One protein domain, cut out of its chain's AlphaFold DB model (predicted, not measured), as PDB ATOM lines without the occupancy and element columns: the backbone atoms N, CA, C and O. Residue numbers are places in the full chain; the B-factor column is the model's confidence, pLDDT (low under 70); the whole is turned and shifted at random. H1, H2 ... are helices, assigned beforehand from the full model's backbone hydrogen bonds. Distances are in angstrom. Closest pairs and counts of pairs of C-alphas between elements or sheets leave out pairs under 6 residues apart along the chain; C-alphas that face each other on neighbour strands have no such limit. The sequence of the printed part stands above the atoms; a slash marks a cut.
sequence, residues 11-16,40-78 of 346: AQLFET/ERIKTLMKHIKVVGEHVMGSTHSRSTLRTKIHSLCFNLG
ATOM      1  N   ALA A  11     -40.099  20.985 191.548       84.31
ATOM      2  CA  ALA A  11     -39.320  20.355 190.481       84.31
ATOM      3  C   ALA A  11     -39.428  21.134 189.159       84.31
ATOM      4  O   ALA A  11     -38.404  21.488 188.586       84.31
ATOM      5  N   GLN A  12     -40.645  21.506 188.751       87.12
ATOM      6  CA  GLN A  12     -40.876  22.351 187.572       87.12
ATOM      7  C   GLN A  12     -40.188  23.717 187.698       87.12
ATOM      8  O   GLN A  12     -39.596  24.207 186.744       87.12
ATOM      9  N   LEU A  13     -40.220  24.335 188.885       85.69
ATOM     10  CA  LEU A  13     -39.487  25.583 189.131       85.69
ATOM     11  C   LEU A  13     -37.973  25.392 188.979       85.69
ATOM     12  O   LEU A  13     -37.306  26.275 188.442       85.69
ATOM     13  N   PHE A  14     -37.430  24.261 189.430       87.00
ATOM     14  CA  PHE A  14     -35.998  23.974 189.342       87.00
ATOM     15  C   PHE A  14     -35.539  23.674 187.915       87.00
ATOM     16  O   PHE A  14     -34.445  24.088 187.558       87.00
ATOM     17  N   GLU A  15     -36.369  23.043 187.081       87.81
ATOM     18  CA  GLU A  15     -36.067  22.828 185.655       87.81
ATOM     19  C   GLU A  15     -35.880  24.142 184.887       87.81
ATOM     20  O   GLU A  15     -35.142  24.195 183.908       87.81
ATOM     21  N   THR A  16     -36.514  25.225 185.348       88.56
ATOM     22  CA  THR A  16     -36.365  26.554 184.736       88.56
ATOM     23  C   THR A  16     -35.150  27.340 185.234       88.56
ATOM     24  O   THR A  16     -34.922  28.447 184.747       88.56
ATOM     25  N   GLU A  40     -37.896  34.120 193.220       82.25
ATOM     26  CA  GLU A  40     -38.694  33.117 193.932       82.25
ATOM     27  C   GLU A  40     -38.256  31.671 193.641       82.25
ATOM     28  O   GLU A  40     -38.399  30.806 194.513       82.25
ATOM     29  N   ARG A  41     -37.660  31.395 192.473       87.38
ATOM     30  CA  ARG A  41     -37.100  30.078 192.127       87.38
ATOM     31  C   ARG A  41     -35.905  29.762 193.022       87.38
ATOM     32  O   ARG A  41     -35.885  28.720 193.676       87.38
ATOM     33  N   ILE A  42     -34.968  30.705 193.148       85.75
ATOM     34  CA  ILE A  42     -33.793  30.566 194.022       85.75
ATOM     35  C   ILE A  42     -34.214  30.510 195.495       85.75
ATOM     36  O   ILE A  42     -33.720  29.666 196.243       85.75
ATOM     37  N   LYS A  43     -35.169  31.341 195.937       84.12
ATOM     38  CA  LYS A  43     -35.725  31.244 197.303       84.12
ATOM     39  C   LYS A  43     -36.314  29.863 197.586       84.12
ATOM     40  O   LYS A  43     -36.102  29.317 198.671       84.12
ATOM     41  N   THR A  44     -37.063  29.306 196.638       87.38
ATOM     42  CA  THR A  44     -37.667  27.973 196.766       87.38
ATOM     43  C   THR A  44     -36.590  26.892 196.814       87.38
ATOM     44  O   THR A  44     -36.641  26.026 197.689       87.38
ATOM     45  N   LEU A  45     -35.559  26.993 195.971       87.81
ATOM     46  CA  LEU A  45     -34.406  26.094 196.000       87.81
ATOM     47  C   LEU A  45     -33.695  26.134 197.362       87.81
ATOM     48  O   LEU A  45     -33.493  25.094 197.985       87.81
ATOM     49  N   MET A  46     -33.402  27.327 197.885       85.12
ATOM     50  CA  MET A  46     -32.760  27.496 199.194       85.12
ATOM     51  C   MET A  46     -33.599  26.922 200.344       85.12
ATOM     52  O   MET A  46     -33.045  26.333 201.274       85.12
ATOM     53  N   LYS A  47     -34.935  27.033 200.283       85.69
ATOM     54  CA  LYS A  47     -35.833  26.377 201.252       85.69
ATOM     55  C   LYS A  47     -35.695  24.855 201.203       85.69
ATOM     56  O   LYS A  47     -35.578  24.236 202.258       85.69
ATOM     57  N   HIS A  48     -35.658  24.255 200.013       87.62
ATOM     58  CA  HIS A  48     -35.463  22.809 199.865       87.62
ATOM     59  C   HIS A  48     -34.081  22.362 200.362       87.62
ATOM     60  O   HIS A  48     -33.996  21.395 201.116       87.62
ATOM     61  N   ILE A  49     -33.014  23.100 200.026       87.38
ATOM     62  CA  ILE A  49     -31.657  22.838 200.535       87.38
ATOM     63  C   ILE A  49     -31.635  22.890 202.065       87.38
ATOM     64  O   ILE A  49     -30.994  22.050 202.694       87.38
ATOM     65  N   LYS A  50     -32.354  23.835 202.681       86.00
ATOM     66  CA  LYS A  50     -32.476  23.913 204.140       86.00
ATOM     67  C   LYS A  50     -33.156  22.678 204.732       86.00
ATOM     68  O   LYS A  50     -32.624  22.103 205.677       86.00
ATOM     69  N   VAL A  51     -34.293  22.264 204.171       86.50
ATOM     70  CA  VAL A  51     -35.067  21.099 204.645       86.50
ATOM     71  C   VAL A  51     -34.267  19.800 204.510       86.50
ATOM     72  O   VAL A  51     -34.208  19.002 205.442       86.50
ATOM     73  N   VAL A  52     -33.616  19.588 203.365       87.69
ATOM     74  CA  VAL A  52     -32.768  18.405 203.155       87.69
ATOM     75  C   VAL A  52     -31.529  18.482 204.042       87.69
ATOM     76  O   VAL A  52     -31.192  17.521 204.728       87.69
ATOM     77  N   GLY A  53     -30.881  19.647 204.085       87.94
ATOM     78  CA  GLY A  53     -29.666  19.878 204.855       87.94
ATOM     79  C   GLY A  53     -29.842  19.630 206.349       87.94
ATOM     80  O   GLY A  53     -28.898  19.176 206.988       87.94
ATOM     81  N   GLU A  54     -31.023  19.868 206.919       86.69
ATOM     82  CA  GLU A  54     -31.322  19.545 208.322       86.69
ATOM     83  C   GLU A  54     -31.069  18.067 208.665       86.69
ATOM     84  O   GLU A  54     -30.631  17.757 209.771       86.69
ATOM     85  N   HIS A  55     -31.267  17.170 207.699       86.75
ATOM     86  CA  HIS A  55     -31.068  15.729 207.853       86.75
ATOM     87  C   HIS A  55     -29.638  15.284 207.509       86.75
ATOM     88  O   HIS A  55     -29.289  14.117 207.681       86.75
ATOM     89  N   VAL A  56     -28.791  16.207 207.042       88.19
ATOM     90  CA  VAL A  56     -27.379  15.954 206.747       88.19
ATOM     91  C   VAL A  56     -26.543  16.324 207.969       88.19
ATOM     92  O   VAL A  56     -26.420  17.498 208.344       88.19
ATOM     93  N   MET A  57     -25.950  15.308 208.598       84.31
ATOM     94  CA  MET A  57     -25.071  15.475 209.756       84.31
ATOM     95  C   MET A  57     -23.932  16.460 209.443       84.31
ATOM     96  O   MET A  57     -23.314  16.400 208.385       84.31
ATOM     97  N   GLY A  58     -23.682  17.404 210.354       83.38
ATOM     98  CA  GLY A  58     -22.605  18.394 210.224       83.38
ATOM     99  C   GLY A  58     -22.883  19.563 209.268       83.38
ATOM    100  O   GLY A  58     -22.098  20.511 209.231       83.38
ATOM    101  N   SER A  59     -23.998  19.549 208.530       89.19
ATOM    102  CA  SER A  59     -24.398  20.673 207.679       89.19
ATOM    103  C   SER A  59     -24.699  21.947 208.490       89.19
ATOM    104  O   SER A  59     -25.011  21.917 209.683       89.19
ATOM    105  N   THR A  60     -24.672  23.109 207.829       86.94
ATOM    106  CA  THR A  60     -25.080  24.388 208.443       86.94
ATOM    107  C   THR A  60     -26.514  24.341 208.980       86.94
ATOM    108  O   THR A  60     -26.811  24.940 210.014       86.94
ATOM    109  N   HIS A  61     -27.402  23.611 208.303       89.81
ATOM    110  CA  HIS A  61     -28.812  23.522 208.668       89.81
ATOM    111  C   HIS A  61     -29.032  22.600 209.868       89.81
ATOM    112  O   HIS A  61     -29.720  23.006 210.801       89.81
ATOM    113  N   SER A  62     -28.380  21.431 209.917       90.31
ATOM    114  CA  SER A  62     -28.461  20.548 211.089       90.31
ATOM    115  C   SER A  62     -27.872  21.219 212.334       90.31
ATOM    116  O   SER A  62     -28.490  21.198 213.399       90.31
ATOM    117  N   ARG A  63     -26.751  21.945 212.195       90.62
ATOM    118  CA  ARG A  63     -26.198  22.799 213.264       90.62
ATOM    119  C   ARG A  63     -27.177  23.885 213.722       90.62
ATOM    120  O   ARG A  63     -27.263  24.157 214.919       90.62
ATOM    121  N   SER A  64     -27.927  24.501 212.803       91.00
ATOM    122  CA  SER A  64     -28.969  25.473 213.161       91.00
ATOM    123  C   SER A  64     -30.099  24.825 213.961       91.00
ATOM    124  O   SER A  64     -30.515  25.400 214.961       91.00
ATOM    125  N   THR A  65     -30.560  23.631 213.576       91.44
ATOM    126  CA  THR A  65     -31.584  22.886 214.329       91.44
ATOM    127  C   THR A  65     -31.100  22.543 215.739       91.44
ATOM    128  O   THR A  65     -31.831  22.754 216.708       91.44
ATOM    129  N   LEU A  66     -29.858  22.070 215.890       93.31
ATOM    130  CA  LEU A  66     -29.258  21.804 217.204       93.31
ATOM    131  C   LEU A  66     -29.196  23.074 218.062       93.31
ATOM    132  O   LEU A  66     -29.593  23.049 219.225       93.31
ATOM    133  N   ARG A  67     -28.788  24.206 217.477       94.00
ATOM    134  CA  ARG A  67     -28.769  25.502 218.169       94.00
ATOM    135  C   ARG A  67     -30.164  25.918 218.638       94.00
ATOM    136  O   ARG A  67     -30.312  26.357 219.773       94.00
ATOM    137  N   THR A  68     -31.191  25.749 217.805       95.06
ATOM    138  CA  THR A  68     -32.584  26.022 218.192       95.06
ATOM    139  C   THR A  68     -33.024  25.153 219.372       95.06
ATOM    140  O   THR A  68     -33.647  25.668 220.297       95.06
ATOM    141  N   LYS A  69     -32.651  23.865 219.398       95.69
ATOM    142  CA  LYS A  69     -32.930  22.978 220.543       95.69
ATOM    143  C   LYS A  69     -32.233  23.453 221.821       95.69
ATOM    144  O   LYS A  69     -32.879  23.514 222.861       95.69
ATOM    145  N   ILE A  70     -30.961  23.850 221.736       96.25
ATOM    146  CA  ILE A  70     -30.215  24.416 222.873       96.25
ATOM    147  C   ILE A  70     -30.899  25.690 223.385       96.25
ATOM    148  O   ILE A  70     -31.145  25.801 224.580       96.25
ATOM    149  N   HIS A  71     -31.280  26.620 222.504       96.38
ATOM    150  CA  HIS A  71     -32.005  27.830 222.909       96.38
ATOM    151  C   HIS A  71     -33.347  27.517 223.572       96.38
ATOM    152  O   HIS A  71     -33.693  28.156 224.561       96.38
ATOM    153  N   SER A  72     -34.081  26.523 223.066       96.94
ATOM    154  CA  SER A  72     -35.325  26.065 223.690       96.94
ATOM    155  C   SER A  72     -35.078  25.527 225.100       96.94
ATOM    156  O   SER A  72     -35.845  25.832 226.007       96.94
ATOM    157  N   LEU A  73     -34.010  24.755 225.316       96.12
ATOM    158  CA  LEU A  73     -33.642  24.300 226.659       96.12
ATOM    159  C   LEU A  73     -33.262  25.475 227.557       96.12
ATOM    160  O   LEU A  73     -33.770  25.553 228.669       96.12
ATOM    161  N   CYS A  74     -32.470  26.429 227.060       95.19
ATOM    162  CA  CYS A  74     -32.120  27.623 227.826       95.19
ATOM    163  C   CYS A  74     -33.353  28.437 228.243       95.19
ATOM    164  O   CYS A  74     -33.425  28.926 229.366       95.19
ATOM    165  N   PHE A  75     -34.334  28.564 227.347       95.19
ATOM    166  CA  PHE A  75     -35.581  29.272 227.627       95.19
ATOM    167  C   PHE A  75     -36.415  28.576 228.713       95.19
ATOM    168  O   PHE A  75     -36.958  29.242 229.584       95.19
ATOM    169  N   ASN A  76     -36.499  27.241 228.684       94.62
ATOM    170  CA  ASN A  76     -37.342  26.482 229.613       94.62
ATOM    171  C   ASN A  76     -36.653  26.143 230.946       94.62
ATOM    172  O   ASN A  76     -37.332  25.928 231.946       94.62
ATOM    173  N   LEU A  77     -35.321  26.031 230.964       94.31
ATOM    174  CA  LEU A  77     -34.556  25.512 232.104       94.31
ATOM    175  C   LEU A  77     -33.559  26.517 232.695       94.31
ATOM    176  O   LEU A  77     -32.947  26.201 233.711       94.31
ATOM    177  N   GLY A  78     -33.393  27.697 232.091       93.62
ATOM    178  CA  GLY A  78     -32.318  28.630 232.426       93.62
ATOM    179  C   GLY A  78     -31.001  28.271 231.733       93.62
ATOM    180  O   GLY A  78     -30.957  27.412 230.853       93.62
TER     181      GLY A  78
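AT A GLANCE: This is residues 11 to 16 and 40 to 78 of the 346 residues of the protein "Hypothetical protein" of Rotaria magnacalcarata (UniProt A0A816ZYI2). What shape do these atoms make? Two helices, H2 and H3, meet near their ends at a corner and make a wide V, with the end of H2 beside the beginning of H3. The short helix H1 lies near the other end of H2, and residues 67 to 78 stick out as a free arm at the far end of H3. What is it built of, and how large is it? The printed part has 45 residues with three named helices, in the order H1, H2, H3, and no named strand, and its class is all helix. It is only just extended, close to loose, with a radius of gyration of the C-alphas of 14.4 A and spans of 48 by 21 by 11 A.

HOW THE PARTS SIT: What does the longest helix touch? H3, residues 60 to 77, touches H2, residues 40 to 54, and their closest C-alphas are those of Glu 54 and Ser 62, 4.1 A apart. H3 touches H2 with residues 60 to 65 alone, and H2 touches H3 with residues 50 to 54 alone. How do these two run? Their lines stand at a steep tilt of 67 degrees, and they run the same way. Where is the remaining helix? H1, residues 11 to 15, only just touches H2, with 3 pairs of C-alphas within 8 A, and the closest C-alphas are those of Leu 13 and Arg 41, 5.9 A apart. H2 touches H1 with residues 41 to 45 alone, and H1 and H3 are apart. What do the backbones show? In H1, H2 and H3 every O i to N i+4 pair is within hydrogen-bond range.

IN THESE COORDINATES: Where is the longest helix? H3 begins with C-alpha 60 at (-25.080, 24.388, 208.443) and ends with C-alpha 77 at (-34.556, 25.512, 232.104), 25.5 A from first to last C-alpha. Where are the others? H2 measures 21.1 A from first to last C-alpha, and its C-alpha 54 is at (-31.322, 19.545, 208.322). H1 measures 6.3 A and begins with C-alpha 11 at (-39.320, 20.355, 190.481).

THE WHOLE: How far does it reach? The two C-alphas farthest apart are those of Thr 16 and Gly 78, at 47.9 A. Without residues 67 to 78, which stand free, the body of 33 residues spans 33 by 13 by 9 A. How are the helices linked? The link from H2 to H3, of 5 residues, is tight. The link from H1 to H2 is across the cut: residues 17 to 39 are not printed, and C-alphas 16 and 40 are 11.5 A apart. Is confidence low anywhere? No printed residue is under 70, and the mean pLDDT of the printed part is 89.4.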